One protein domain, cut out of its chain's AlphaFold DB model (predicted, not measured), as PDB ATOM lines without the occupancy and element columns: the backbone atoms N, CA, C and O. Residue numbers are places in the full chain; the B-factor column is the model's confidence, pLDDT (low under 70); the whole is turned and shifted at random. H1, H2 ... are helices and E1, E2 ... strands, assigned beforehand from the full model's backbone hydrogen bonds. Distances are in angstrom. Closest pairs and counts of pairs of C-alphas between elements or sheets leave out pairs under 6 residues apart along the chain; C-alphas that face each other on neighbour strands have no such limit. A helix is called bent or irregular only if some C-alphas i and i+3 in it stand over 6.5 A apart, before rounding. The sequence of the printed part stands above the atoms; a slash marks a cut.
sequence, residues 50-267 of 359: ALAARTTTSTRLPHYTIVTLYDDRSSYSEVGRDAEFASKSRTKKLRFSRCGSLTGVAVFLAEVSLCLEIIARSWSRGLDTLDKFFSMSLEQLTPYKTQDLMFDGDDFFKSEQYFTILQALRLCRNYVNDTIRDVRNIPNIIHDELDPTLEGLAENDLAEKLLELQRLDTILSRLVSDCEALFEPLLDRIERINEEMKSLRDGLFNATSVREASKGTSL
ATOM      1  N   ALA A  50     100.013 113.712  75.044       83.06
ATOM      2  CA  ALA A  50      98.990 113.771  74.011       83.06
ATOM      3  C   ALA A  50      99.154 112.588  73.060       83.06
ATOM      4  O   ALA A  50     100.252 112.311  72.574       83.06
ATOM      5  N   LEU A  51      98.051 111.895  72.785       85.56
ATOM      6  CA  LEU A  51      97.989 110.851  71.773       85.56
ATOM      7  C   LEU A  51      97.000 111.267  70.697       85.56
ATOM      8  O   LEU A  51      95.877 111.665  70.996       85.56
ATOM      9  N   ALA A  52      97.409 111.120  69.446       87.06
ATOM     10  CA  ALA A  52      96.539 111.269  68.295       87.06
ATOM     11  C   ALA A  52      96.673 110.031  67.415       87.06
ATOM     12  O   ALA A  52      97.778 109.539  67.185       87.06
ATOM     13  N   ALA A  53      95.553 109.536  66.899       88.88
ATOM     14  CA  ALA A  53      95.541 108.446  65.940       88.88
ATOM     15  C   ALA A  53      94.762 108.848  64.697       88.88
ATOM     16  O   ALA A  53      93.673 109.409  64.775       88.88
ATOM     17  N   ARG A  54      95.316 108.504  63.540       89.19
ATOM     18  CA  ARG A  54      94.594 108.476  62.274       89.19
ATOM     19  C   ARG A  54      94.544 107.030  61.824       89.19
ATOM     20  O   ARG A  54      95.599 106.432  61.642       89.19
ATOM     21  N   THR A  55      93.353 106.470  61.652       89.12
ATOM     22  CA  THR A  55      93.179 105.078  61.224       89.12
ATOM     23  C   THR A  55      92.068 104.956  60.195       89.12
ATOM     24  O   THR A  55      91.062 105.653  60.269       89.12
ATOM     25  N   THR A  56      92.242 104.051  59.240       85.69
ATOM     26  CA  THR A  56      91.157 103.579  58.376       85.69
ATOM     27  C   THR A  56      90.335 102.538  59.126       85.69
ATOM     28  O   THR A  56      90.921 101.634  59.721       85.69
ATOM     29  N   THR A  57      89.009 102.633  59.074       81.19
ATOM     30  CA  THR A  57      88.095 101.659  59.692       81.19
ATOM     31  C   THR A  57      87.334 100.831  58.663       81.19
ATOM     32  O   THR A  57      86.858  99.760  59.000       81.19
ATOM     33  N   SER A  58      87.232 101.258  57.403       75.00
ATOM     34  CA  SER A  58      86.448 100.572  56.360       75.00
ATOM     35  C   SER A  58      87.262  99.641  55.453       75.00
ATOM     36  O   SER A  58      86.695  98.877  54.677       75.00
ATOM     37  N   THR A  59      88.595  99.676  55.526       77.38
ATOM     38  CA  THR A  59      89.471  98.875  54.660       77.38
ATOM     39  C   THR A  59      89.871  97.558  55.324       77.38
ATOM     40  O   THR A  59      90.225  97.527  56.499       77.38
ATOM     41  N   ARG A  60      89.913  96.463  54.547       73.31
ATOM     42  CA  ARG A  60      90.362  95.139  55.036       73.31
ATOM     43  C   ARG A  60      91.784  95.145  55.603       73.31
ATOM     44  O   ARG A  60      92.089  94.387  56.517       73.31
ATOM     45  N   LEU A  61      92.659  95.988  55.051       80.56
ATOM     46  CA  LEU A  61      93.995  96.233  55.589       80.56
ATOM     47  C   LEU A  61      93.997  97.580  56.326       80.56
ATOM     48  O   LEU A  61      93.866  98.622  55.671       80.56
ATOM     49  N   PRO A  62      94.123  97.579  57.664       81.62
ATOM     50  CA  PRO A  62      94.096  98.798  58.456       81.62
ATOM     51  C   PRO A  62      95.388  99.589  58.235       81.62
ATOM     52  O   PRO A  62      96.483  99.110  58.524       81.62
ATOM     53  N   HIS A  63      95.255 100.818  57.746       87.75
ATOM     54  CA  HIS A  63      96.333 101.795  57.712       87.75
ATOM     55  C   HIS A  63      96.132 102.759  58.868       87.75
ATOM     56  O   HIS A  63      95.089 103.407  58.970       87.75
ATOM     57  N   TYR A  64      97.129 102.850  59.743       89.69
ATOM     58  CA  TYR A  64      97.069 103.753  60.878       89.69
ATOM     59  C   TYR A  64      98.400 104.446  61.137       89.69
ATOM     60  O   TYR A  64      99.479 103.940  60.836       89.69
ATOM     61  N   THR A  65      98.307 105.635  61.709       90.44
ATOM     62  CA  THR A  65      99.428 106.418  62.212       90.44
ATOM     63  C   THR A  65      99.046 106.904  63.595       90.44
ATOM     64  O   THR A  65      98.008 107.542  63.759       90.44
ATOM     65  N   ILE A  66      99.870 106.577  64.585       88.25
ATOM     66  CA  ILE A  66      99.694 107.023  65.964       88.25
ATOM     67  C   ILE A  66     100.857 107.942  66.287       88.25
ATOM     68  O   ILE A  66     102.017 107.570  66.116       88.25
ATOM     69  N   VAL A  67     100.528 109.149  66.723       87.31
ATOM     70  CA  VAL A  67     101.479 110.170  67.138       87.31
ATOM     71  C   VAL A  67     101.343 110.327  68.640       87.31
ATOM     72  O   VAL A  67     100.252 110.581  69.150       87.31
ATOM     73  N   THR A  68     102.458 110.172  69.340       81.50
ATOM     74  CA  THR A  68     102.557 110.443  70.768       81.50
ATOM     75  C   THR A  68     103.453 111.652  70.978       81.50
ATOM     76  O   THR A  68     104.574 111.711  70.475       81.50
ATOM     77  N   LEU A  69     102.930 112.644  71.689       81.25
ATOM     78  CA  LEU A  69     103.646 113.853  72.065       81.25
ATOM     79  C   LEU A  69     103.800 113.857  73.580       81.25
ATOM     80  O   LEU A  69     102.835 113.644  74.318       81.25
ATOM     81  N   TYR A  70     105.022 114.115  74.017       75.88
ATOM     82  CA  TYR A  70     105.390 114.207  75.419       75.88
ATOM     83  C   TYR A  70     106.075 115.552  75.622       75.88
ATOM     84  O   TYR A  70     106.903 115.944  74.796       75.88
ATOM     85  N   ASP A  71     105.741 116.249  76.704       72.75
ATOM     86  CA  ASP A  71     106.475 117.455  77.076       72.75
ATOM     87  C   ASP A  71     107.928 117.092  77.422       72.75
ATOM     88  O   ASP A  71     108.193 116.357  78.378       72.75
ATOM     89  N   ASP A  72     108.881 117.615  76.644       56.72
ATOM     90  CA  ASP A  72     110.308 117.459  76.919       56.72
ATOM     91  C   ASP A  72     110.745 118.479  77.974       56.72
ATOM     92  O   ASP A  72     111.037 119.646  77.697       56.72
ATOM     93  N   ARG A  73     110.780 118.030  79.228       50.88
ATOM     94  CA  ARG A  73     111.662 118.620  80.232       50.88
ATOM     95  C   ARG A  73     112.595 117.549  80.765       50.88
ATOM     96  O   ARG A  73     112.272 116.792  81.677       50.88
ATOM     97  N   SER A  74     113.781 117.566  80.175       41.00
ATOM     98  CA  SER A  74     115.029 116.858  80.455       41.00
ATOM     99  C   SER A  74     115.552 116.949  81.904       41.00
ATOM    100  O   SER A  74     116.723 117.246  82.141       41.00
ATOM    101  N   SER A  75     114.726 116.716  82.920       41.75
ATOM    102  CA  SER A  75     115.163 116.706  84.323       41.75
ATOM    103  C   SER A  75     114.592 115.530  85.102       41.75
ATOM    104  O   SER A  75     114.130 115.700  86.219       41.75
ATOM    105  N   TYR A  76     114.671 114.324  84.540       45.91
ATOM    106  CA  TYR A  76     114.557 113.099  85.329       45.91
ATOM    107  C   TYR A  76     115.564 112.063  84.829       45.91
ATOM    108  O   TYR A  76     115.446 111.524  83.734       45.91
ATOM    109  N   SER A  77     116.545 111.736  85.667       42.78
ATOM    110  CA  SER A  77     117.542 110.675  85.466       42.78
ATOM    111  C   SER A  77     116.948 109.252  85.435       42.78
ATOM    112  O   SER A  77     117.685 108.272  85.502       42.78
ATOM    113  N   GLU A  78     115.621 109.112  85.368       53.31
ATOM    114  CA  GLU A  78     114.894 107.846  85.526       53.31
ATOM    115  C   GLU A  78     114.234 107.326  84.237       53.31
ATOM    116  O   GLU A  78     113.704 106.213  84.233       53.31
ATOM    117  N   VAL A  79     114.345 108.073  83.128       51.06
ATOM    118  CA  VAL A  79     113.784 107.731  81.803       51.06
ATOM    119  C   VAL A  79     114.186 106.323  81.337       51.06
ATOM    120  O   VAL A  79     113.406 105.656  80.666       51.06
ATOM    121  N   GLY A  80     115.350 105.806  81.748       53.88
ATOM    122  CA  GLY A  80     115.791 104.454  81.386       53.88
ATOM    123  C   GLY A  80     114.886 103.325  81.905       53.88
ATOM    124  O   GLY A  80     114.592 102.391  81.160       53.88
ATOM    125  N   ARG A  81     114.397 103.413  83.154       58.31
ATOM    126  CA  ARG A  81     113.549 102.360  83.756       58.31
ATOM    127  C   ARG A  81     112.120 102.399  83.221       58.31
ATOM    128  O   ARG A  81     111.537 101.347  82.953       58.31
ATOM    129  N   ASP A  82     111.582 103.598  83.019       64.12
ATOM    130  CA  ASP A  82     110.239 103.777  82.467       64.12
ATOM    131  C   ASP A  82     110.196 103.446  80.965       64.12
ATOM    132  O   ASP A  82     109.230 102.834  80.514       64.12
ATOM    133  N   ALA A  83     111.265 103.717  80.204       64.50
ATOM    134  CA  ALA A  83     111.361 103.347  78.788       64.50
ATOM    135  C   ALA A  83     111.454 101.826  78.567       64.50
ATOM    136  O   ALA A  83     110.788 101.286  77.678       64.50
ATOM    137  N   GLU A  84     112.240 101.107  79.378       68.44
ATOM    138  CA  GLU A  84     112.330  99.643  79.282       68.44
ATOM    139  C   GLU A  84     110.995  98.980  79.654       68.44
ATOM    140  O   GLU A  84     110.527  98.066  78.964       68.44
ATOM    141  N   PHE A  85     110.349  99.468  80.717       71.69
ATOM    142  CA  PHE A  85     109.009  99.028  81.076       71.69
ATOM    143  C   PHE A  85     108.004  99.315  79.958       71.69
ATOM    144  O   PHE A  85     107.258  98.412  79.572       71.69
ATOM    145  N   ALA A  86     108.010 100.537  79.419       73.94
ATOM    146  CA  ALA A  86     107.099 100.938  78.360       73.94
ATOM    147  C   ALA A  86     107.258 100.038  77.131       73.94
ATOM    148  O   ALA A  86     106.265  99.569  76.589       73.94
ATOM    149  N   SER A  87     108.492  99.693  76.753       72.62
ATOM    150  CA  SER A  87     108.780  98.770  75.648       72.62
ATOM    151  C   SER A  87     108.214  97.357  75.883       72.62
ATOM    152  O   SER A  87     107.510  96.799  75.031       72.62
ATOM    153  N   LYS A  88     108.444  96.775  77.067       77.25
ATOM    154  CA  LYS A  88     107.923  95.439  77.419       77.25
ATOM    155  C   LYS A  88     106.394  95.419  77.539       77.25
ATOM    156  O   LYS A  88     105.758  94.486  77.048       77.25
ATOM    157  N   SER A  89     105.793  96.437  78.155       78.00
ATOM    158  CA  SER A  89     104.333  96.545  78.292       78.00
ATOM    159  C   SER A  89     103.672  96.765  76.925       78.00
ATOM    160  O   SER A  89     102.753  96.029  76.557       78.00
ATOM    161  N   ARG A  90     104.227  97.664  76.101       79.56
ATOM    162  CA  ARG A  90     103.787  97.926  74.722       79.56
ATOM    163  C   ARG A  90     103.766  96.656  73.879       79.56
ATOM    164  O   ARG A  90     102.732  96.314  73.312       79.56
ATOM    165  N   THR A  91     104.865  95.901  73.832       76.38
ATOM    166  CA  THR A  91     104.924  94.658  73.035       76.38
ATOM    167  C   THR A  91     103.898  93.615  73.477       76.38
ATOM    168  O   THR A  91     103.348  92.908  72.631       76.38
ATOM    169  N   LYS A  92     103.595  93.525  74.778       82.38
ATOM    170  CA  LYS A  92     102.535  92.650  75.292       82.38
ATOM    171  C   LYS A  92     101.155  93.123  74.836       82.38
ATOM    172  O   LYS A  92     100.400  92.303  74.325       82.38
ATOM    173  N   LYS A  93     100.830  94.411  74.988       80.88
ATOM    174  CA  LYS A  93      99.506  94.965  74.651       80.88
ATOM    175  C   LYS A  93      99.222  94.923  73.148       80.88
ATOM    176  O   LYS A  93      98.166  94.443  72.749       80.88
ATOM    177  N   LEU A  94     100.208  95.270  72.319       79.44
ATOM    178  CA  LEU A  94     100.098  95.234  70.855       79.44
ATOM    179  C   LEU A  94      99.782  93.841  70.292       79.44
ATOM    180  O   LEU A  94      99.157  93.726  69.239       79.44
ATOM    181  N   ARG A  95     100.177  92.760  70.983       75.06
ATOM    182  CA  ARG A  95      99.841  91.389  70.558       75.06
ATOM    183  C   ARG A  95      98.343  91.093  70.639       75.06
ATOM    184  O   ARG A  95      97.869  90.259  69.873       75.06
ATOM    185  N   PHE A  96      97.619  91.769  71.528       74.75
ATOM    186  CA  PHE A  96      96.184  91.569  71.739       74.75
ATOM    187  C   PHE A  96      95.310  92.557  70.950       74.75
ATOM    188  O   PHE A  96      94.101  92.376  70.899       74.75
ATOM    189  N   SER A  97      95.902  93.542  70.266       81.38
ATOM    190  CA  SER A  97      95.183  94.575  69.501       81.38
ATOM    191  C   SER A  97      94.737  94.144  68.094       81.38
ATOM    192  O   SER A  97      94.367  94.986  67.281       81.38
ATOM    193  N   ARG A  98      94.796  92.852  67.748       80.62
ATOM    194  CA  ARG A  98      94.412  92.380  66.406       80.62
ATOM    195  C   ARG A  98      92.891  92.362  66.267       80.62
ATOM    196  O   ARG A  98      92.238  91.435  66.739       80.62
ATOM    197  N   CYS A  99      92.351  93.360  65.576       84.62
ATOM    198  CA  CYS A  99      90.912  93.570  65.435       84.62
ATOM    199  C   CYS A  99      90.502  93.803  63.971       84.62
ATOM    200  O   CYS A  99      89.683  94.669  63.686       84.62
ATOM    201  N   GLY A 100      91.137  93.076  63.042       85.44
ATOM    202  CA  GLY A 100      90.883  93.186  61.602       85.44
ATOM    203  C   GLY A 100      90.952  94.635  61.117       85.44
ATOM    204  O   GLY A 100      91.974  95.293  61.333       85.44
ATOM    205  N   SER A 101      89.886  95.157  60.518       84.81
ATOM    206  CA  SER A 101      89.843  96.545  60.029       84.81
ATOM    207  C   SER A 101      89.889  97.605  61.147       84.81
ATOM    208  O   SER A 101      90.346  98.724  60.919       84.81
ATOM    209  N   LEU A 102      89.525  97.247  62.384       88.50
ATOM    210  CA  LEU A 102      89.567  98.119  63.569       88.50
ATOM    211  C   LEU A 102      90.894  98.036  64.341       88.50
ATOM    212  O   LEU A 102      91.038  98.617  65.418       88.50
ATOM    213  N   THR A 103      91.897  97.335  63.803       90.06
ATOM    214  CA  THR A 103      93.198  97.162  64.472       90.06
ATOM    215  C   THR A 103      93.849  98.498  64.836       90.06
ATOM    216  O   THR A 103      94.442  98.595  65.903       90.06
ATOM    217  N   GLY A 104      93.726  99.547  64.014       89.00
ATOM    218  CA  GLY A 104      94.309 100.850  64.355       89.00
ATOM    219  C   GLY A 104      93.684 101.488  65.602       89.00
ATOM    220  O   GLY A 104      94.412 102.038  66.426       89.00
ATOM    221  N   VAL A 105      92.369 101.329  65.802       90.44
ATOM    222  CA  VAL A 105      91.672 101.753  67.032       90.44
ATOM    223  C   VAL A 105      92.158 100.921  68.219       90.44
ATOM    224  O   VAL A 105      92.547 101.464  69.249       90.44
ATOM    225  N   ALA A 106      92.231  99.600  68.060       91.38
ATOM    226  CA  ALA A 106      92.708  98.699  69.108       91.38
ATOM    227  C   ALA A 106      94.177  98.955  69.512       91.38
ATOM    228  O   ALA A 106      94.551  98.762  70.671       91.38
ATOM    229  N   VAL A 107      95.028  99.385  68.574       90.94
ATOM    230  CA  VAL A 107      96.413  99.793  68.855       90.94
ATOM    231  C   VAL A 107      96.443 101.142  69.578       90.94
ATOM    232  O   VAL A 107      97.191 101.290  70.542       90.94
ATOM    233  N   PHE A 108      95.605 102.103  69.180       91.31
ATOM    234  CA  PHE A 108      95.470 103.372  69.898       91.31
ATOM    235  C   PHE A 108      95.035 103.160  71.355       91.31
ATOM    236  O   PHE A 108      95.673 103.686  72.264       91.31
ATOM    237  N   LEU A 109      94.031 102.312  71.600       92.19
ATOM    238  CA  LEU A 109      93.585 101.961  72.955       92.19
ATOM    239  C   LEU A 109      94.686 101.280  73.781       92.19
ATOM    240  O   LEU A 109      94.808 101.527  74.981       92.19
ATOM    241  N   ALA A 110      95.524 100.456  73.149       90.12
ATOM    242  CA  ALA A 110      96.685  99.865  73.809       90.12
ATOM    243  C   ALA A 110      97.724 100.921  74.227       90.12
ATOM    244  O   ALA A 110      98.288 100.811  75.319       90.12
ATOM    245  N   GLU A 111      97.952 101.954  73.410       88.06
ATOM    246  CA  GLU A 111      98.825 103.082  73.767       88.06
ATOM    247  C   GLU A 111      98.214 103.973  74.859       88.06
ATOM    248  O   GLU A 111      98.931 104.382  75.773       88.06
ATOM    249  N   VAL A 112      96.897 104.211  74.842       90.50
ATOM    250  CA  VAL A 112      96.195 104.892  75.949       90.50
ATOM    251  C   VAL A 112      96.391 104.111  77.248       90.50
ATOM    252  O   VAL A 112      96.843 104.667  78.246       90.50
ATOM    253  N   SER A 113      96.155 102.796  77.221       90.81
ATOM    254  CA  SER A 113      96.373 101.908  78.367       90.81
ATOM    255  C   SER A 113      97.817 101.958  78.886       90.81
ATOM    256  O   SER A 113      98.061 101.868  80.086       90.81
ATOM    257  N   LEU A 114      98.804 102.071  77.995       87.38
ATOM    258  CA  LEU A 114     100.211 102.218  78.373       87.38
ATOM    259  C   LEU A 114     100.475 103.560  79.069       87.38
ATOM    260  O   LEU A 114     101.164 103.598  80.086       87.38
ATOM    261  N   CYS A 115      99.918 104.648  78.543       85.88
ATOM    262  CA  CYS A 115     100.070 105.969  79.141       85.88
ATOM    263  C   CYS A 115      99.424 106.031  80.529       85.88
ATOM    264  O   CYS A 115     100.036 106.564  81.450       85.88
ATOM    265  N   LEU A 116      98.256 105.408  80.716       89.81
ATOM    266  CA  LEU A 116      97.605 105.295  82.025       89.81
ATOM    267  C   LEU A 116      98.490 104.571  83.054       89.81
ATOM    268  O   LEU A 116      98.612 105.043  84.181       89.81
ATOM    269  N   GLU A 117      99.178 103.488  82.672       89.06
ATOM    270  CA  GLU A 117     100.140 102.804  83.556       89.06
ATOM    271  C   GLU A 117     101.312 103.708  83.965       89.06
ATOM    272  O   GLU A 117     101.725 103.712  85.128       89.06
ATOM    273  N   ILE A 118     101.862 104.473  83.018       83.56
ATOM    274  CA  ILE A 118     102.972 105.403  83.272       83.56
ATOM    275  C   ILE A 118     102.519 106.528  84.210       83.56
ATOM    276  O   ILE A 118     103.217 106.858  85.175       83.56
ATOM    277  N   ILE A 119     101.330 107.080  83.966       85.25
ATOM    278  CA  ILE A 119     100.726 108.131  84.788       85.25
ATOM    279  C   ILE A 119     100.465 107.608  86.206       85.25
ATOM    280  O   ILE A 119     100.917 108.226  87.168       85.25
ATOM    281  N   ALA A 120      99.833 106.440  86.356       89.12
ATOM    282  CA  ALA A 120      99.555 105.835  87.660       89.12
ATOM    283  C   ALA A 120     100.838 105.591  88.475       89.12
ATOM    284  O   ALA A 120     100.892 105.870  89.674       89.12
ATOM    285  N   ARG A 121     101.922 105.139  87.833       86.38
ATOM    286  CA  ARG A 121     103.229 104.975  88.494       86.38
ATOM    287  C   ARG A 121     103.862 106.286  88.923       86.38
ATOM    288  O   ARG A 121     104.514 106.342  89.964       86.38
ATOM    289  N   SER A 122     103.721 107.320  88.106       81.75
ATOM    290  CA  SER A 122     104.237 108.651  88.420       81.75
ATOM    291  C   SER A 122     103.487 109.243  89.612       81.75
ATOM    292  O   SER A 122     104.121 109.720  90.553       81.75
ATOM    293  N   TRP A 123     102.160 109.081  89.649       84.50
ATOM    294  CA  TRP A 123     101.345 109.415  90.816       84.50
ATOM    295  C   TRP A 123     101.752 108.634  92.060       84.50
ATOM    296  O   TRP A 123     101.975 109.239  93.104       84.50
ATOM    297  N   SER A 124     101.916 107.314  91.953       87.44
ATOM    298  CA  SER A 124     102.331 106.476  93.082       87.44
ATOM    299  C   SER A 124     103.667 106.934  93.683       87.44
ATOM    300  O   SER A 124     103.766 107.116  94.894       87.44
ATOM    301  N   ARG A 125     104.663 107.247  92.839       82.31
ATOM    302  CA  ARG A 125     105.957 107.814  93.270       82.31
ATOM    303  C   ARG A 125     105.815 109.191  93.927       82.31
ATOM    304  O   ARG A 125     106.489 109.478  94.919       82.31
ATOM    305  N   GLY A 126     104.952 110.047  93.382       78.38
ATOM    306  CA  GLY A 126     104.636 111.345  93.978       78.38
ATOM    307  C   GLY A 126     104.045 111.189  95.382       78.38
ATOM    308  O   GLY A 126     104.505 111.834  96.323       78.38
ATOM    309  N   LEU A 127     103.100 110.260  95.541       82.12
ATOM    310  CA  LEU A 127     102.507 109.930  96.835       82.12
ATOM    311  C   LEU A 127     103.521 109.294  97.790       82.12
ATOM    312  O   LEU A 127     103.522 109.667  98.953       82.12
ATOM    313  N   ASP A 128     104.426 108.423  97.331       82.19
ATOM    314  CA  ASP A 128     105.514 107.876  98.161       82.19
ATOM    315  C   ASP A 128     106.428 108.971  98.714       82.19
ATOM    316  O   ASP A 128     106.913 108.882  99.842       82.19
ATOM    317  N   THR A 129     106.687 109.998  97.909       76.81
ATOM    318  CA  THR A 129     107.520 111.133  98.317       76.81
ATOM    319  C   THR A 129     106.813 111.965  99.383       76.81
ATOM    320  O   THR A 129     107.441 112.341 100.374       76.81
ATOM    321  N   LEU A 130     105.507 112.194  99.217       75.12
ATOM    322  CA  LEU A 130     104.669 112.838 100.228       75.12
ATOM    323  C   LEU A 130     104.619 112.009 101.522       75.12
ATOM    324  O   LEU A 130     104.919 112.533 102.587       75.12
ATOM    325  N   ASP A 131     104.343 110.709 101.437       74.88
ATOM    326  CA  ASP A 131     104.276 109.791 102.586       74.88
ATOM    327  C   ASP A 131     105.597 109.791 103.376       74.88
ATOM    328  O   ASP A 131     105.604 109.946 104.592       74.88
ATOM    329  N   LYS A 132     106.748 109.707 102.690       72.50
ATOM    330  CA  LYS A 132     108.078 109.765 103.329       72.50
ATOM    331  C   LYS A 132     108.327 111.080 104.054       72.50
ATOM    332  O   LYS A 132     108.928 111.073 105.128       72.50
ATOM    333  N   PHE A 133     107.891 112.193 103.471       66.81
ATOM    334  CA  PHE A 133     108.000 113.501 104.107       66.81
ATOM    335  C   PHE A 133     107.233 113.531 105.441       66.81
ATOM    336  O   PHE A 133     107.752 114.039 106.434       66.81
ATOM    337  N   PHE A 134     106.060 112.895 105.507       61.91
ATOM    338  CA  PHE A 134     105.254 112.827 106.729       61.91
ATOM    339  C   PHE A 134     105.750 111.790 107.739       61.91
ATOM    340  O   PHE A 134     105.851 112.104 108.926       61.91
ATOM    341  N   SER A 135     106.147 110.596 107.294       57.41
ATOM    342  CA  SER A 135     106.717 109.561 108.170       57.41
ATOM    343  C   SER A 135     107.986 110.049 108.870       57.41
ATOM    344  O   SER A 135     108.170 109.817 110.066       57.41
ATOM    345  N   MET A 136     108.823 110.822 108.168       48.94
ATOM    346  CA  MET A 136     110.008 111.445 108.761       48.94
ATOM    347  C   MET A 136     109.648 112.507 109.815       48.94
ATOM    348  O   MET A 136     110.398 112.687 110.776       48.94
ATOM    349  N   SER A 137     108.497 113.177 109.690       51.91
ATOM    350  CA  SER A 137     108.017 114.124 110.702       51.91
ATOM    351  C   SER A 137     107.567 113.435 112.000       51.91
ATOM    352  O   SER A 137     107.660 114.056 113.058       51.91
ATOM    353  N   LEU A 138     107.105 112.176 111.947       51.47
ATOM    354  CA  LEU A 138     106.685 111.413 113.131       51.47
ATOM    355  C   LEU A 138     107.833 110.634 113.792       51.47
ATOM    356  O   LEU A 138     107.985 110.688 115.010       51.47
ATOM    357  N   GLU A 139     108.685 109.940 113.033       47.97
ATOM    358  CA  GLU A 139     109.800 109.165 113.616       47.97
ATOM    359  C   GLU A 139     110.860 110.051 114.301       47.97
ATOM    360  O   GLU A 139     111.632 109.583 115.138       47.97
ATOM    361  N   GLN A 140     110.879 111.353 114.003       48.84
ATOM    362  CA  GLN A 140     111.779 112.334 114.619       48.84
ATOM    363  C   GLN A 140     111.194 113.056 115.852       48.84
ATOM    364  O   GLN A 140     111.768 114.063 116.289       48.84
ATOM    365  N   LEU A 141     110.088 112.567 116.430       51.69
ATOM    366  CA  LEU A 141     109.417 113.132 117.612       51.69
ATOM    367  C   LEU A 141     110.251 112.988 118.903       51.69
ATOM    368  O   LEU A 141     109.928 112.248 119.828       51.69
ATOM    369  N   THR A 142     111.345 113.742 118.994       55.62
ATOM    370  CA  THR A 142     111.985 114.069 120.279       55.62
ATOM    371  C   THR A 142     111.143 115.118 121.020       55.62
ATOM    372  O   THR A 142     110.624 116.009 120.351       55.62
ATOM    373  N   PRO A 143     111.059 115.113 122.367       55.12
ATOM    374  CA  PRO A 143     110.174 116.004 123.137       55.12
ATOM    375  C   PRO A 143     110.279 117.495 122.774       55.12
ATOM    376  O   PRO A 143     109.281 118.210 122.748       55.12
ATOM    377  N   TYR A 144     111.490 117.957 122.446       57.03
ATOM    378  CA  TYR A 144     111.760 119.332 122.024       57.03
ATOM    379  C   TYR A 144     111.231 119.635 120.611       57.03
ATOM    380  O   TYR A 144     110.608 120.671 120.387       57.03
ATOM    381  N   LYS A 145     111.410 118.705 119.662       57.28
ATOM    382  CA  LYS A 145     110.833 118.815 118.313       57.28
ATOM    383  C   LYS A 145     109.316 118.663 118.325       57.28
ATOM    384  O   LYS A 145     108.662 119.281 117.500       57.28
ATOM    385  N   THR A 146     108.752 117.896 119.259       58.66
ATOM    386  CA  THR A 146     107.300 117.770 119.431       58.66
ATOM    387  C   THR A 146     106.679 119.111 119.779       58.66
ATOM    388  O   THR A 146     105.679 119.474 119.180       58.66
ATOM    389  N   GLN A 147     107.289 119.874 120.693       60.62
ATOM    390  CA  GLN A 147     106.802 121.202 121.066       60.62
ATOM    391  C   GLN A 147     106.886 122.186 119.897       60.62
ATOM    392  O   GLN A 147     105.958 122.958 119.687       60.62
ATOM    393  N   ASP A 148     107.965 122.130 119.116       62.19
ATOM    394  CA  ASP A 148     108.058 122.910 117.888       62.19
ATOM    395  C   ASP A 148     106.970 122.470 116.893       62.19
ATOM    396  O   ASP A 148     106.251 123.308 116.374       62.19
ATOM    397  N   LEU A 149     106.767 121.170 116.660       60.16
ATOM    398  CA  LEU A 149     105.753 120.631 115.740       60.16
ATOM    399  C   LEU A 149     104.302 120.935 116.163       60.16
ATOM    400  O   LEU A 149     103.447 121.080 115.296       60.16
ATOM    401  N   MET A 150     104.029 121.031 117.469       61.97
ATOM    402  CA  MET A 150     102.686 121.237 118.038       61.97
ATOM    403  C   MET A 150     102.194 122.680 117.985       61.97
ATOM    404  O   MET A 150     101.005 122.912 118.191       61.97
ATOM    405  N   PHE A 151     103.087 123.645 117.781       65.88
ATOM    406  CA  PHE A 151     102.739 125.058 117.782       65.88
ATOM    407  C   PHE A 151     103.268 125.708 116.523       65.88
ATOM    408  O   PHE A 151     104.412 125.480 116.130       65.88
ATOM    409  N   ASP A 152     102.447 126.549 115.907       67.19
ATOM    410  CA  ASP A 152     102.979 127.381 114.847       67.19
ATOM    411  C   ASP A 152     103.867 128.483 115.440       67.19
ATOM    412  O   ASP A 152     103.672 128.936 116.578       67.19
ATOM    413  N   GLY A 153     104.893 128.861 114.683       68.62
ATOM    414  CA  GLY A 153     105.668 130.058 114.992       68.62
ATOM    415  C   GLY A 153     104.821 131.309 114.759       68.62
ATOM    416  O   GLY A 153     103.725 131.230 114.209       68.62
ATOM    417  N   ASP A 154     105.352 132.481 115.108       68.31
ATOM    418  CA  ASP A 154     104.645 133.754 114.883       68.31
ATOM    419  C   ASP A 154     104.365 134.022 113.378       68.31
ATOM    420  O   ASP A 154     103.504 134.829 113.039       68.31
ATOM    421  N   ASP A 155     105.044 133.291 112.482       68.50
ATOM    422  CA  ASP A 155     104.929 133.387 111.021       68.50
ATOM    423  C   ASP A 155     103.885 132.429 110.388       68.50
ATOM    424  O   ASP A 155     103.764 132.400 109.166       68.50
ATOM    425  N   PHE A 156     103.144 131.626 111.171       68.62
ATOM    426  CA  PHE A 156     102.092 130.691 110.691       68.62
ATOM    427  C   PHE A 156     102.505 129.698 109.582       68.62
ATOM    428  O   PHE A 156     101.706 129.213 108.770       68.62
ATOM    429  N   PHE A 157     103.793 129.392 109.540       69.38
ATOM    430  CA  PHE A 157     104.429 128.651 108.468       69.38
ATOM    431  C   PHE A 157     103.946 127.197 108.354       69.38
ATOM    432  O   PHE A 157     103.840 126.659 107.250       69.38
ATOM    433  N   LYS A 158     103.650 126.531 109.476       69.62
ATOM    434  CA  LYS A 158     103.209 125.123 109.469       69.62
ATOM    435  C   LYS A 158     101.763 125.015 109.003       69.62
ATOM    436  O   LYS A 158     101.434 124.126 108.217       69.62
ATOM    437  N   SER A 159     100.916 125.946 109.421       73.69
ATOM    438  CA  SER A 159      99.543 126.056 108.944       73.69
ATOM    439  C   SER A 159      99.476 126.310 107.436       73.69
ATOM    440  O   SER A 159      98.667 125.669 106.759       73.69
ATOM    441  N   GLU A 160     100.347 127.163 106.887       72.88
ATOM    442  CA  GLU A 160     100.447 127.390 105.438       72.88
ATOM    443  C   GLU A 160     100.874 126.121 104.679       72.88
ATOM    444  O   GLU A 160     100.299 125.790 103.634       72.88
ATOM    445  N   GLN A 161     101.823 125.354 105.224       71.81
ATOM    446  CA  GLN A 161     102.241 124.077 104.640       71.81
ATOM    447  C   GLN A 161     101.110 123.057 104.598       71.81
ATOM    448  O   GLN A 161     100.819 122.516 103.530       71.81
ATOM    449  N   TYR A 162     100.445 122.812 105.732       75.88
ATOM    450  CA  TYR A 162      99.326 121.871 105.776       75.88
ATOM    451  C   TYR A 162      98.211 122.296 104.826       75.88
ATOM    452  O   TYR A 162      97.664 121.459 104.110       75.88
ATOM    453  N   PHE A 163      97.896 123.594 104.764       77.94
ATOM    454  CA  PHE A 163      96.923 124.113 103.810       77.94
ATOM    455  C   PHE A 163      97.329 123.802 102.368       77.94
ATOM    456  O   PHE A 163      96.535 123.259 101.603       77.94
ATOM    457  N   THR A 164      98.573 124.093 102.004       75.31
ATOM    458  CA  THR A 164      99.061 123.897 100.640       75.31
ATOM    459  C   THR A 164      99.064 122.425 100.235       75.31
ATOM    460  O   THR A 164      98.617 122.082  99.140       75.31
ATOM    461  N   ILE A 165      99.497 121.540 101.132       76.94
ATOM    462  CA  ILE A 165      99.464 120.091 100.921       76.94
ATOM    463  C   ILE A 165      98.024 119.612 100.731       76.94
ATOM    464  O   ILE A 165      97.745 118.880  99.786       76.94
ATOM    465  N   LEU A 166      97.091 120.051 101.580       82.69
ATOM    466  CA  LEU A 166      95.676 119.702 101.445       82.69
ATOM    467  C   LEU A 166      95.105 120.165 100.098       82.69
ATOM    468  O   LEU A 166      94.335 119.439  99.472       82.69
ATOM    469  N   GLN A 167      95.494 121.350  99.623       81.19
ATOM    470  CA  GLN A 167      95.091 121.847  98.307       81.19
ATOM    471  C   GLN A 167      95.697 121.018  97.168       81.19
ATOM    472  O   GLN A 167      94.982 120.686  96.222       81.19
ATOM    473  N   ALA A 168      96.969 120.630  97.275       80.25
ATOM    474  CA  ALA A 168      97.613 119.745  96.311       80.25
ATOM    475  C   ALA A 168      96.925 118.371  96.269       80.25
ATOM    476  O   ALA A 168      96.532 117.929  95.197       80.25
ATOM    477  N   LEU A 169      96.675 117.739  97.421       84.69
ATOM    478  CA  LEU A 169      95.975 116.449  97.507       84.69
ATOM    479  C   LEU A 169      94.565 116.511  96.909       84.69
ATOM    480  O   LEU A 169      94.162 115.598  96.187       84.69
ATOM    481  N   ARG A 170      93.826 117.603  97.148       85.56
ATOM    482  CA  ARG A 170      92.517 117.840  96.513       85.56
ATOM    483  C   ARG A 170      92.629 117.898  94.994       85.56
ATOM    484  O   ARG A 170      91.808 117.296  94.309       85.56
ATOM    485  N   LEU A 171      93.631 118.608  94.478       83.38
ATOM    486  CA  LEU A 171      93.875 118.706  93.044       83.38
ATOM    487  C   LEU A 171      94.228 117.335  92.446       83.38
ATOM    488  O   LEU A 171      93.626 116.940  91.452       83.38
ATOM    489  N   CYS A 172      95.122 116.580  93.092       83.38
ATOM    490  CA  CYS A 172      95.481 115.219  92.688       83.38
ATOM    491  C   CYS A 172      94.245 114.317  92.612       83.38
ATOM    492  O   CYS A 172      94.018 113.658  91.600       83.38
ATOM    493  N   ARG A 173      93.409 114.328  93.658       89.44
ATOM    494  CA  ARG A 173      92.169 113.545  93.708       89.44
ATOM    495  C   ARG A 173      91.232 113.891  92.555       89.44
ATOM    496  O   ARG A 173      90.688 112.994  91.921       89.44
ATOM    497  N   ASN A 174      91.048 115.182  92.282       88.25
ATOM    498  CA  ASN A 174      90.191 115.631  91.188       88.25
ATOM    499  C   ASN A 174      90.721 115.138  89.837       88.25
ATOM    500  O   ASN A 174      89.950 114.570  89.075       88.25
ATOM    501  N   TYR A 175      92.026 115.253  89.579       86.12
ATOM    502  CA  TYR A 175      92.617 114.767  88.331       86.12
ATOM    503  C   TYR A 175      92.515 113.253  88.157       86.12
ATOM    504  O   TYR A 175      92.245 112.784  87.052       86.12
ATOM    505  N   VAL A 176      92.700 112.479  89.228       89.38
ATOM    506  CA  VAL A 176      92.533 111.021  89.169       89.38
ATOM    507  C   VAL A 176      91.075 110.658  88.871       89.38
ATOM    508  O   VAL A 176      90.818 109.868  87.966       89.38
ATOM    509  N   ASN A 177      90.117 111.289  89.557       91.81
ATOM    510  CA  ASN A 177      88.689 111.084  89.300       91.81
ATOM    511  C   ASN A 177      88.281 111.483  87.877       91.81
ATOM    512  O   ASN A 177      87.539 110.749  87.223       91.81
ATOM    513  N   ASP A 178      88.769 112.626  87.394       89.50
ATOM    514  CA  ASP A 178      88.527 113.085  86.027       89.50
ATOM    515  C   ASP A 178      89.100 112.080  85.017       89.50
ATOM    516  O   ASP A 178      88.398 111.700  84.088       89.50
ATOM    517  N   THR A 179      90.301 111.542  85.259       89.94
ATOM    518  CA  THR A 179      90.910 110.509  84.400       89.94
ATOM    519  C   THR A 179      90.047 109.248  84.326       89.94
ATOM    520  O   THR A 179      89.785 108.749  83.233       89.94
ATOM    521  N   ILE A 180      89.565 108.736  85.466       92.44
ATOM    522  CA  ILE A 180      88.684 107.555  85.494       92.44
ATOM    523  C   ILE A 180      87.386 107.841  84.731       92.44
ATOM    524  O   ILE A 180      86.949 107.021  83.921       92.44
ATOM    525  N   ARG A 181      86.767 109.007  84.964       93.38
ATOM    526  CA  ARG A 181      85.537 109.414  84.272       93.38
ATOM    527  C   ARG A 181      85.752 109.500  82.764       93.38
ATOM    528  O   ARG A 181      84.929 108.992  82.006       93.38
ATOM    529  N   ASP A 182      86.843 110.113  82.334       90.94
ATOM    530  CA  ASP A 182      87.138 110.308  80.919       90.94
ATOM    531  C   ASP A 182      87.399 108.960  80.230       90.94
ATOM    532  O   ASP A 182      86.854 108.708  79.159       90.94
ATOM    533  N   VAL A 183      88.119 108.034  80.882       92.69
ATOM    534  CA  VAL A 183      88.328 106.669  80.366       92.69
ATOM    535  C   VAL A 183      87.021 105.874  80.295       92.69
ATOM    536  O   VAL A 183      86.800 105.172  79.308       92.69
ATOM    537  N   ARG A 184      86.118 106.018  81.274       94.00
ATOM    538  CA  ARG A 184      84.770 105.414  81.231       94.00
ATOM    539  C   ARG A 184      83.919 105.931  80.068       94.00
ATOM    540  O   ARG A 184      83.030 105.218  79.619       94.00
ATOM    541  N   ASN A 185      84.195 107.137  79.573       93.31
ATOM    542  CA  ASN A 185      83.474 107.733  78.449       93.31
ATOM    543  C   ASN A 185      84.046 107.336  77.077       93.31
ATOM    544  O   ASN A 185      83.337 107.461  76.080       93.31
ATOM    545  N   ILE A 186      85.288 106.835  77.005       91.69
ATOM    546  CA  ILE A 186      85.929 106.418  75.744       91.69
ATOM    547  C   ILE A 186      85.081 105.410  74.946       91.69
ATOM    548  O   ILE A 186      84.947 105.621  73.741       91.69
ATOM    549  N   PRO A 187      84.500 104.347  75.547       92.19
ATOM    550  CA  PRO A 187      83.658 103.410  74.807       92.19
ATOM    551  C   PRO A 187      82.504 104.107  74.083       92.19
ATOM    552  O   PRO A 187      82.330 103.886  72.893       92.19
ATOM    553  N   ASN A 188      81.788 105.009  74.762       91.38
ATOM    554  CA  ASN A 188      80.660 105.737  74.174       91.38
ATOM    555  C   ASN A 188      81.109 106.589  72.981       91.38
ATOM    556  O   ASN A 188      80.515 106.503  71.916       91.38
ATOM    557  N   ILE A 189      82.210 107.334  73.129       89.88
ATOM    558  CA  ILE A 189      82.767 108.165  72.047       89.88
ATOM    559  C   ILE A 189      83.139 107.303  70.834       89.88
ATOM    560  O   ILE A 189      82.907 107.690  69.694       89.88
ATOM    561  N   ILE A 190      83.735 106.133  71.066       88.25
ATOM    562  CA  ILE A 190      84.145 105.231  69.986       88.25
ATOM    563  C   ILE A 190      82.930 104.596  69.311       88.25
ATOM    564  O   ILE A 190      82.928 104.501  68.089       88.25
ATOM    565  N   HIS A 191      81.907 104.188  70.061       87.69
ATOM    566  CA  HIS A 191      80.663 103.686  69.476       87.69
ATOM    567  C   HIS A 191      79.981 104.750  68.610       87.69
ATOM    568  O   HIS A 191      79.708 104.471  67.446       87.69
ATOM    569  N   ASP A 192      79.837 105.978  69.115       87.94
ATOM    570  CA  ASP A 192      79.228 107.092  68.374       87.94
ATOM    571  C   ASP A 192      79.960 107.380  67.045       87.94
ATOM    572  O   ASP A 192      79.334 107.692  66.031       87.94
ATOM    573  N   GLU A 193      81.291 107.243  67.021       85.38
ATOM    574  CA  GLU A 193      82.112 107.425  65.814       85.38
ATOM    575  C   GLU A 193      82.079 106.216  64.856       85.38
ATOM    576  O   GLU A 193      82.302 106.366  63.651       85.38
ATOM    577  N   LEU A 194      81.834 104.999  65.360       84.19
ATOM    578  CA  LEU A 194      81.831 103.776  64.549       84.19
ATOM    579  C   LEU A 194      80.442 103.405  64.018       84.19
ATOM    580  O   LEU A 194      80.375 102.799  62.946       84.19
ATOM    581  N   ASP A 195      79.357 103.775  64.692       80.25
ATOM    582  CA  ASP A 195      77.983 103.448  64.289       80.25
ATOM    583  C   ASP A 195      77.645 103.871  62.843       80.25
ATOM    584  O   ASP A 195      77.145 103.033  62.084       80.25
ATOM    585  N   PRO A 196      78.018 105.078  62.365       81.19
ATOM    586  CA  PRO A 196      77.790 105.475  60.974       81.19
ATOM    587  C   PRO A 196      78.513 104.590  59.949       81.19
ATOM    588  O   PRO A 196      78.136 104.547  58.780       81.19
ATOM    589  N   THR A 197      79.569 103.873  60.355       74.94
ATOM    590  CA  THR A 197      80.329 102.987  59.454       74.94
ATOM    591  C   THR A 197      79.645 101.642  59.206       74.94
ATOM    592  O   THR A 197      80.078 100.896  58.325       74.94
ATOM    593  N   LEU A 198      78.587 101.333  59.964       77.19
ATOM    594  CA  LEU A 198      77.776 100.125  59.809       77.19
ATOM    595  C   LEU A 198      76.633 100.306  58.803       77.19
ATOM    596  O   LEU A 198      76.131  99.320  58.257       77.19
ATOM    597  N   GLU A 199      76.224 101.548  58.537       78.19
ATOM    598  CA  GLU A 199      75.115 101.847  57.634       78.19
ATOM    599  C   GLU A 199      75.464 101.502  56.176       78.19
ATOM    600  O   GLU A 199      76.457 101.962  55.614       78.19
ATOM    601  N   GLY A 200      74.621 100.687  55.533       74.69
ATOM    602  CA  GLY A 200      74.745 100.359  54.106       74.69
ATOM    603  C   GLY A 200      75.726  99.233  53.757       74.69
ATOM    604  O   GLY A 200      75.980  99.008  52.572       74.69
ATOM    605  N   LEU A 201      76.260  98.505  54.745       79.62
ATOM    606  CA  LEU A 201      77.083  97.315  54.504       79.62
ATOM    607  C   LEU A 201      76.253  96.125  53.999       79.62
ATOM    608  O   LEU A 201      75.102  95.928  54.388       79.62
ATOM    609  N   ALA A 202      76.864  95.293  53.151       84.31
ATOM    610  CA  ALA A 202      76.284  94.015  52.748       84.31
ATOM    611  C   ALA A 202      76.222  93.044  53.942       84.31
ATOM    612  O   ALA A 202      77.087  93.070  54.813       84.31
ATOM    613  N   GLU A 203      75.238  92.141  53.957       81.38
ATOM    614  CA  GLU A 203      74.944  91.243  55.091       81.38
ATOM    615  C   GLU A 203      76.158  90.412  55.557       81.38
ATOM    616  O   GLU A 203      76.394  90.253  56.755       81.38
ATOM    617  N   ASN A 204      76.994  89.955  54.616       78.94
ATOM    618  CA  ASN A 204      78.218  89.209  54.923       78.94
ATOM    619  C   ASN A 204      79.310  90.085  55.565       78.94
ATOM    620  O   ASN A 204      79.974  89.644  56.503       78.94
ATOM    621  N   ASP A 205      79.484  91.320  55.086       82.06
ATOM    622  CA  ASP A 205      80.474  92.262  55.626       82.06
ATOM    623  C   ASP A 205      80.022  92.811  56.991       82.06
ATOM    624  O   ASP A 205      80.845  93.054  57.874       82.06
ATOM    625  N   LEU A 206      78.706  92.940  57.197       84.75
ATOM    626  CA  LEU A 206      78.108  93.320  58.475       84.75
ATOM    627  C   LEU A 206      78.406  92.277  59.561       84.75
ATOM    628  O   LEU A 206      78.812  92.641  60.662       84.75
ATOM    629  N   ALA A 207      78.257  90.984  59.260       85.50
ATOM    630  CA  ALA A 207      78.547  89.916  60.217       85.50
ATOM    631  C   ALA A 207      80.028  89.896  60.646       85.50
ATOM    632  O   ALA A 207      80.328  89.751  61.834       85.50
ATOM    633  N   GLU A 208      80.960  90.087  59.704       85.44
ATOM    634  CA  GLU A 208      82.393  90.206  60.008       85.44
ATOM    635  C   GLU A 208      82.674  91.443  60.877       85.44
ATOM    636  O   GLU A 208      83.388  91.356  61.880       85.44
ATOM    637  N   LYS A 209      82.040  92.575  60.556       85.38
ATOM    638  CA  LYS A 209      82.165  93.822  61.315       85.38
ATOM    639  C   LYS A 209      81.630  93.747  62.737       85.38
ATOM    640  O   LYS A 209      82.282  94.254  63.648       85.38
ATOM    641  N   LEU A 210      80.500  93.082  62.956       88.19
ATOM    642  CA  LEU A 210      79.952  92.870  64.297       88.19
ATOM    643  C   LEU A 210      80.895  92.027  65.169       88.19
ATOM    644  O   LEU A 210      81.060  92.320  66.353       88.19
ATOM    645  N   LEU A 211      81.578  91.030  64.592       89.19
ATOM    646  CA  LEU A 211      82.604  90.266  65.312       89.19
ATOM    647  C   LEU A 211      83.828  91.122  65.667       89.19
ATOM    648  O   LEU A 211      84.419  90.934  66.734       89.19
ATOM    649  N   GLU A 212      84.236  92.046  64.794       89.31
ATOM    650  CA  GLU A 212      85.301  93.006  65.104       89.31
ATOM    651  C   GLU A 212      84.885  93.973  66.218       89.31
ATOM    652  O   GLU A 212      85.660  94.179  67.149       89.31
ATOM    653  N   LEU A 213      83.662  94.506  66.180       90.12
ATOM    654  CA  LEU A 213      83.129  95.363  67.244       90.12
ATOM    655  C   LEU A 213      83.070  94.632  68.586       90.12
ATOM    656  O   LEU A 213      83.575  95.144  69.576       90.12
ATOM    657  N   GLN A 214      82.605  93.381  68.617       90.94
ATOM    658  CA  GLN A 214      82.594  92.586  69.849       90.94
ATOM    659  C   GLN A 214      84.006  92.391  70.441       90.94
ATOM    660  O   GLN A 214      84.204  92.385  71.663       90.94
ATOM    661  N   ARG A 215      85.023  92.224  69.585       90.19
ATOM    662  CA  ARG A 215      86.425  92.169  70.030       90.19
ATOM    663  C   ARG A 215      86.889  93.520  70.559       90.19
ATOM    664  O   ARG A 215      87.587  93.548  71.574       90.19
ATOM    665  N   LEU A 216      86.508  94.614  69.904       91.69
ATOM    666  CA  LEU A 216      86.816  95.968  70.354       91.69
ATOM    667  C   LEU A 216      86.190  96.257  71.724       91.69
ATOM    668  O   LEU A 216      86.897  96.733  72.607       91.69
ATOM    669  N   ASP A 217      84.940  95.860  71.948       92.12
ATOM    670  CA  ASP A 217      84.235  96.015  73.229       92.12
ATOM    671  C   ASP A 217      84.933  95.263  74.357       92.12
ATOM    672  O   ASP A 217      85.039  95.748  75.486       92.12
ATOM    673  N   THR A 218      85.483  94.088  74.045       91.94
ATOM    674  CA  THR A 218      86.294  93.320  74.995       91.94
ATOM    675  C   THR A 218      87.575  94.080  75.366       91.94
ATOM    676  O   THR A 218      87.978  94.090  76.531       91.94
ATOM    677  N   ILE A 219      88.218  94.745  74.396       91.88
ATOM    678  CA  ILE A 219      89.409  95.579  74.628       91.88
ATOM    679  C   ILE A 219      89.049  96.831  75.439       91.88
ATOM    680  O   ILE A 219      89.774  97.175  76.371       91.88
ATOM    681  N   LEU A 220      87.932  97.485  75.124       93.25
ATOM    682  CA  LEU A 220      87.431  98.667  75.827       93.25
ATOM    683  C   LEU A 220      87.061  98.360  77.277       93.25
ATOM    684  O   LEU A 220      87.523  99.046  78.187       93.25
ATOM    685  N   SER A 221      86.309  97.284  77.508       93.38
ATOM    686  CA  SER A 221      85.947  96.829  78.856       93.38
ATOM    687  C   SER A 221      87.191  96.539  79.692       93.38
ATOM    688  O   SER A 221      87.271  96.909  80.863       93.38
ATOM    689  N   ARG A 222      88.206  95.926  79.070       92.25
ATOM    690  CA  ARG A 222      89.494  95.687  79.716       92.25
ATOM    691  C   ARG A 222      90.239  96.985  80.022       92.25
ATOM    692  O   ARG A 222      90.780  97.099  81.110       92.25
ATOM    693  N   LEU A 223      90.259  97.954  79.104       92.88
ATOM    694  CA  LEU A 223      90.885  99.260  79.331       92.88
ATOM    695  C   LEU A 223      90.273  99.971  80.543       92.88
ATOM    696  O   LEU A 223      91.018 100.470  81.384       92.88
ATOM    697  N   VAL A 224      88.939 100.005  80.632       94.75
ATOM    698  CA  VAL A 224      88.231 100.635  81.754       94.75
ATOM    699  C   VAL A 224      88.546  99.902  83.055       94.75
ATOM    700  O   VAL A 224      88.968 100.538  84.016       94.75
ATOM    701  N   SER A 225      88.436  98.571  83.068       94.56
ATOM    702  CA  SER A 225      88.729  97.768  84.260       94.56
ATOM    703  C   SER A 225      90.188  97.898  84.717       94.56
ATOM    704  O   SER A 225      90.441  98.070  85.909       94.56
ATOM    705  N   ASP A 226      91.149  97.874  83.788       92.25
ATOM    706  CA  ASP A 226      92.571  98.062  84.089       92.25
ATOM    707  C   ASP A 226      92.826  99.483  84.635       92.25
ATOM    708  O   ASP A 226      93.607  99.654  85.569       92.25
ATOM    709  N   CYS A 227      92.152 100.508  84.097       94.00
ATOM    710  CA  CYS A 227      92.233 101.882  84.599       94.00
ATOM    711  C   CYS A 227      91.705 101.990  86.035       94.00
ATOM    712  O   CYS A 227      92.391 102.522  86.904       94.00
ATOM    713  N   GLU A 228      90.517 101.456  86.311       93.81
ATOM    714  CA  GLU A 228      89.945 101.449  87.663       93.81
ATOM    715  C   GLU A 228      90.867 100.722  88.647       93.81
ATOM    716  O   GLU A 228      91.211 101.269  89.693       93.81
ATOM    717  N   ALA A 229      91.380  99.547  88.274       94.44
ATOM    718  CA  ALA A 229      92.306  98.787  89.110       94.44
ATOM    719  C   ALA A 229      93.624  99.533  89.409       94.44
ATOM    720  O   ALA A 229      94.237  99.304  90.453       94.44
ATOM    721  N   LEU A 230      94.074 100.416  88.509       93.19
ATOM    722  CA  LEU A 230      95.280 101.227  88.700       93.19
ATOM    723  C   LEU A 230      95.037 102.461  89.574       93.19
ATOM    724  O   LEU A 230      95.918 102.829  90.354       93.19
ATOM    725  N   PHE A 231      93.886 103.119  89.425       93.38
ATOM    726  CA  PHE A 231      93.637 104.432  90.022       93.38
ATOM    727  C   PHE A 231      92.795 104.402  91.304       93.38
ATOM    728  O   PHE A 231      93.000 105.275  92.145       93.38
ATOM    729  N   GLU A 232      91.936 103.402  91.525       93.12
ATOM    730  CA  GLU A 232      91.179 103.268  92.787       93.12
ATOM    731  C   GLU A 232      92.104 103.170  94.019       93.12
ATOM    732  O   GLU A 232      91.949 103.966  94.948       93.12
ATOM    733  N   PRO A 233      93.176 102.345  94.023       92.62
ATOM    734  CA  PRO A 233      94.105 102.316  95.156       92.62
ATOM    735  C   PRO A 233      94.836 103.650  95.380       92.62
ATOM    736  O   PRO A 233      95.263 103.954  96.496       92.62
ATOM    737  N   LEU A 234      95.015 104.452  94.321       92.12
ATOM    738  CA  LEU A 234      95.607 105.785  94.435       92.12
ATOM    739  C   LEU A 234      94.634 106.760  95.103       92.12
ATOM    740  O   LEU A 234      95.079 107.565  95.918       92.12
ATOM    741  N   LEU A 235      93.336 106.678  94.802       93.25
ATOM    742  CA  LEU A 235      92.306 107.490  95.455       93.25
ATOM    743  C   LEU A 235      92.211 107.182  96.947       93.25
ATOM    744  O   LEU A 235      92.276 108.114  97.751       93.25
ATOM    745  N   ASP A 236      92.160 105.900  97.313       91.81
ATOM    746  CA  ASP A 236      92.147 105.466  98.715       91.81
ATOM    747  C   ASP A 236      93.365 106.005  99.470       91.81
ATOM    748  O   ASP A 236      93.263 106.546 100.576       91.81
ATOM    749  N   ARG A 237      94.544 105.925  98.843       90.06
ATOM    750  CA  ARG A 237      95.779 106.449  99.425       90.06
ATOM    751  C   ARG A 237      95.747 107.969  99.579       90.06
ATOM    752  O   ARG A 237      96.199 108.475 100.605       90.06
ATOM    753  N   ILE A 238      95.244 108.696  98.583       89.88
ATOM    754  CA  ILE A 238      95.110 110.155  98.650       89.88
ATOM    755  C   ILE A 238      94.156 110.552  99.776       89.88
ATOM    756  O   ILE A 238      94.469 111.488 100.511       89.88
ATOM    757  N   GLU A 239      93.027 109.857  99.943       90.94
ATOM    758  CA  GLU A 239      92.076 110.180 101.009       90.94
ATOM    759  C   GLU A 239      92.659 109.877 102.391       90.94
ATOM    760  O   GLU A 239      92.570 110.734 103.268       90.94
ATOM    761  N   ARG A 240      93.377 108.758 102.561       89.12
ATOM    762  CA  ARG A 240      94.113 108.469 103.804       89.12
ATOM    763  C   ARG A 240      95.066 109.610 104.175       89.12
ATOM    764  O   ARG A 240      95.001 110.134 105.283       89.12
ATOM    765  N   ILE A 241      95.923 110.033 103.240       85.06
ATOM    766  CA  ILE A 241      96.877 111.129 103.486       85.06
ATOM    767  C   ILE A 241      96.116 112.437 103.772       85.06
ATOM    768  O   ILE A 241      96.503 113.209 104.645       85.06
ATOM    769  N   ASN A 242      95.011 112.700 103.073       88.50
ATOM    770  CA  ASN A 242      94.178 113.884 103.286       88.50
ATOM    771  C   ASN A 242      93.559 113.918 104.695       88.50
ATOM    772  O   ASN A 242      93.545 114.971 105.330       88.50
ATOM    773  N   GLU A 243      93.054 112.792 105.193       88.75
ATOM    774  CA  GLU A 243      92.511 112.662 106.550       88.75
ATOM    775  C   GLU A 243      93.594 112.842 107.616       88.75
ATOM    776  O   GLU A 243      93.402 113.617 108.557       88.75
ATOM    777  N   GLU A 244      94.757 112.215 107.431       84.19
ATOM    778  CA  GLU A 244      95.920 112.391 108.304       84.19
ATOM    779  C   GLU A 244      96.351 113.864 108.363       84.19
ATOM    780  O   GLU A 244      96.543 114.413 109.451       84.19
ATOM    781  N   MET A 245      96.416 114.546 107.215       82.50
ATOM    782  CA  MET A 245      96.773 115.967 107.140       82.50
ATOM    783  C   MET A 245      95.729 116.879 107.789       82.50
ATOM    784  O   MET A 245      96.095 117.849 108.455       82.50
ATOM    785  N   LYS A 246      94.430 116.593 107.626       85.56
ATOM    786  CA  LYS A 246      93.367 117.346 108.313       85.56
ATOM    787  C   LYS A 246      93.486 117.185 109.824       85.56
ATOM    788  O   LYS A 246      93.482 118.187 110.529       85.56
ATOM    789  N   SER A 247      93.645 115.950 110.298       83.38
ATOM    790  CA  SER A 247      93.805 115.642 111.721       83.38
ATOM    791  C   SER A 247      95.013 116.366 112.320       83.38
ATOM    792  O   SER A 247      94.905 117.015 113.360       83.38
ATOM    793  N   LEU A 248      96.152 116.341 111.621       80.56
ATOM    794  CA  LEU A 248      97.380 116.991 112.070       80.56
ATOM    795  C   LEU A 248      97.250 118.520 112.113       80.56
ATOM    796  O   LEU A 248      97.645 119.149 113.097       80.56
ATOM    797  N   ARG A 249      96.637 119.118 111.087       84.25
ATOM    798  CA  ARG A 249      96.335 120.554 111.046       84.25
ATOM    799  C   ARG A 249      95.387 120.967 112.174       84.25
ATOM    800  O   ARG A 249      95.617 121.981 112.827       84.25
ATOM    801  N   ASP A 250      94.330 120.198 112.406       85.19
ATOM    802  CA  ASP A 250      93.346 120.507 113.443       85.19
ATOM    803  C   ASP A 250      93.971 120.342 114.842       85.19
ATOM    804  O   ASP A 250      93.757 121.176 115.722       85.19
ATOM    805  N   GLY A 251      94.836 119.338 115.029       80.81
ATOM    806  CA  GLY A 251      95.668 119.179 116.224       80.81
ATOM    807  C   GLY A 251      96.586 120.380 116.477       80.81
ATOM    808  O   GLY A 251      96.618 120.894 117.597       80.81
ATOM    809  N   LEU A 252      97.271 120.873 115.437       82.50
ATOM    810  CA  LEU A 252      98.112 122.075 115.495       82.50
ATOM    811  C   LEU A 252      97.303 123.315 115.907       82.50
ATOM    812  O   LEU A 252      97.729 124.071 116.783       82.50
ATOM    813  N   PHE A 253      96.129 123.531 115.309       80.88
ATOM    814  CA  PHE A 253      95.292 124.691 115.627       80.88
ATOM    815  C   PHE A 253      94.709 124.632 117.035       80.88
ATOM    816  O   PHE A 253      94.701 125.645 117.739       80.88
ATOM    817  N   ASN A 254      94.280 123.453 117.479       83.69
ATOM    818  CA  ASN A 254      93.784 123.263 118.837       83.69
ATOM    819  C   ASN A 254      94.890 123.509 119.870       83.69
ATOM    820  O   ASN A 254      94.684 124.250 120.831       83.69
ATOM    821  N   ALA A 255      96.086 122.955 119.653       79.19
ATOM    822  CA  ALA A 255      97.231 123.185 120.529       79.19
ATOM    823  C   ALA A 255      97.631 124.671 120.557       79.19
ATOM    824  O   ALA A 255      97.794 125.246 121.636       79.19
ATOM    825  N   THR A 256      97.721 125.318 119.393       80.88
ATOM    826  CA  THR A 256      98.049 126.750 119.283       80.88
ATOM    827  C   THR A 256      97.025 127.613 120.019       80.88
ATOM    828  O   THR A 256      97.417 128.449 120.831       80.88
ATOM    829  N   SER A 257      95.730 127.326 119.868       82.31
ATOM    830  CA  SER A 257      94.656 128.027 120.586       82.31
ATOM    831  C   SER A 257      94.778 127.879 122.107       82.31
ATOM    832  O   SER A 257      94.649 128.856 122.845       82.31
ATOM    833  N   VAL A 258      95.086 126.673 122.603       83.94
ATOM    834  CA  VAL A 258      95.312 126.430 124.041       83.94
ATOM    835  C   VAL A 258      96.531 127.203 124.546       83.94
ATOM    836  O   VAL A 258      96.493 127.794 125.628       83.94
ATOM    837  N   ARG A 259      97.614 127.245 123.766       81.00
ATOM    838  CA  ARG A 259      98.818 128.014 124.103       81.00
ATOM    839  C   ARG A 259      98.542 129.514 124.129       81.00
ATOM    840  O   ARG A 259      99.017 130.189 125.040       81.00
ATOM    841  N   GLU A 260      97.786 130.042 123.175       82.75
ATOM    842  CA  GLU A 260      97.384 131.451 123.155       82.75
ATOM    843  C   GLU A 260      96.485 131.801 124.343       82.75
ATOM    844  O   GLU A 260      96.737 132.795 125.024       82.75
ATOM    845  N   ALA A 261      95.518 130.946 124.681       80.88
ATOM    846  CA  ALA A 261      94.680 131.112 125.868       80.88
ATOM    847  C   ALA A 261      95.497 131.065 127.174       80.88
ATOM    848  O   ALA A 261      95.271 131.863 128.090       80.88
ATOM    849  N   SER A 262      96.487 130.172 127.257       80.06
ATOM    850  CA  SER A 262      97.408 130.088 128.395       80.06
ATOM    851  C   SER A 262      98.286 131.341 128.510       80.06
ATOM    852  O   SER A 262      98.406 131.904 129.600       80.06
ATOM    853  N   LYS A 263      98.833 131.839 127.391       82.75
ATOM    854  CA  LYS A 263      99.554 133.121 127.339       82.75
ATOM    855  C   LYS A 263      98.657 134.293 127.745       82.75
ATOM    856  O   LYS A 263      99.098 135.162 128.488       82.75
ATOM    857  N   GLY A 264      97.401 134.313 127.301       78.94
ATOM    858  CA  GLY A 264      96.425 135.332 127.690       78.94
ATOM    859  C   GLY A 264      96.135 135.312 129.190       78.94
ATOM    860  O   GLY A 264      96.134 136.358 129.834       78.94
ATOM    861  N   THR A 265      95.971 134.118 129.764       81.06
ATOM    862  CA  THR A 265      95.753 133.936 131.206       81.06
ATOM    863  C   THR A 265      96.957 134.401 132.022       81.06
ATOM    864  O   THR A 265      96.785 135.163 132.971       81.06
ATOM    865  N   SER A 266      98.177 134.006 131.646       76.19
ATOM    866  CA  SER A 266      99.384 134.426 132.370       76.19
ATOM    867  C   SER A 266      99.646 135.927 132.233       76.19
ATOM    868  O   SER A 266     100.056 136.578 133.193       76.19
ATOM    869  N   LEU A 267      99.342 136.520 131.075       76.25
ATOM    870  CA  LEU A 267      99.424 137.967 130.887       76.25
ATOM    871  C   LEU A 267      98.380 138.714 131.732       76.25
ATOM    872  O   LEU A 267      98.693 139.756 132.313       76.25
TER     873      LEU A 267
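Overview. This is residues 50 to 267 of the 359 residues of an uncharacterized protein of Aspergillus calidoustus (UniProt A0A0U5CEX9). A long, slender rod of helices running lengthwise: H2, H4 and the very long H5 form a bundle, helices packed side by side, through H2, H4a, H5a and H5b. On H2, H1 folds back onto residues 107 to 118 and the two-stranded hairpin E1 E2 packs on residues 101 to 115; short H3 packs across H5b, and residues 261 to 267 of H5 stick out beyond the body. The printed part has 218 residues, with two named strands followed by five named helices, E1 E2 H1 H2 H3 H4 H5; the sheet E1 - E2 is antiparallel and the class is mostly helix. It is only just loose, close to extended, with a radius of gyration of the C-alphas of 25.4 A and spans of 92 by 35 by 24 A.

Along the chain. E1, residues 50 to 55, begins at C-alpha 50, (98.990, 113.771, 74.011), and is 16.5 A long; E2, residues 64 to 70, is 19.7 A. H1, residues 79 to 96, is 25.9 A. H2, residues 100 to 139, is 57.6 A and irregular, with C-alphas 101 and 104 7.6 A apart. H3 is residues 143 to 150. H4, residues 157 to 197, was assigned as one helix by its hydrogen bonds but is bent, with C-alphas 184 and 187 6.8 A apart. Its arms are H4a, residues 157 to 184, 40.8 A, and H4b, residues 187 to 197, 15.7 A; H4b is irregular, with C-alphas 193 and 196 6.8 A apart. H5, residues 203 to 267, likewise assigned as one helix, is bent, with C-alphas 230 and 233 6.7 A apart. Its arms are H5a, residues 203 to 230, 40.5 A, and H5b, residues 233 to 267, 50.8 A, ending at C-alpha 267, (99.424, 137.967, 130.887).

Arrangement. H5 is the hub, touching three other helices. H5a touches H2 at a shallow tilt of 5 degrees, the same way; their closest C-alphas, of Ser 113 and Leu 223, are 6.2 A apart. H4a touches H5b at a shallow tilt of 21 degrees, opposite ways, closest at Tyr 162 and Arg 249, C-alphas 6.2 A apart. H3 touches residues 251 to 256 of H5b, about perpendicular at 79 degrees, closest at Met 150 and Leu 252, C-alphas 5.3 A apart. H1 and H2, a helical hairpin, touch at a tilt of 37 degrees, only just steep, closest at Lys 93 and Ala 110, C-alphas 5.7 A apart. H4b and H5a are close but not clearly touching, closest at Pro 187 and Leu 220, C-alphas 6.1 A apart. The hairpin E1 and E2 has N 52 and O 67 within hydrogen-bond range at 2.9 A; the closest C-alphas of E1 and H2 are those of Thr 55 and Gly 104, 5.4 A apart. Every O i to N i+4 pair is within hydrogen-bond range in H3, H4a, H5a and H5b, against 12 of 14 in H1, 34 of 36 in H2 and 5 of 7 in H4b.

Size, cuts and confidence. The two C-alphas farthest apart, of Asn 204 and Leu 267, are 92.7 A apart. The printed part has no cut and no long link. Mean pLDDT of the printed part is 80.1; residues 72 to 84 and 133 to 158 are under 70.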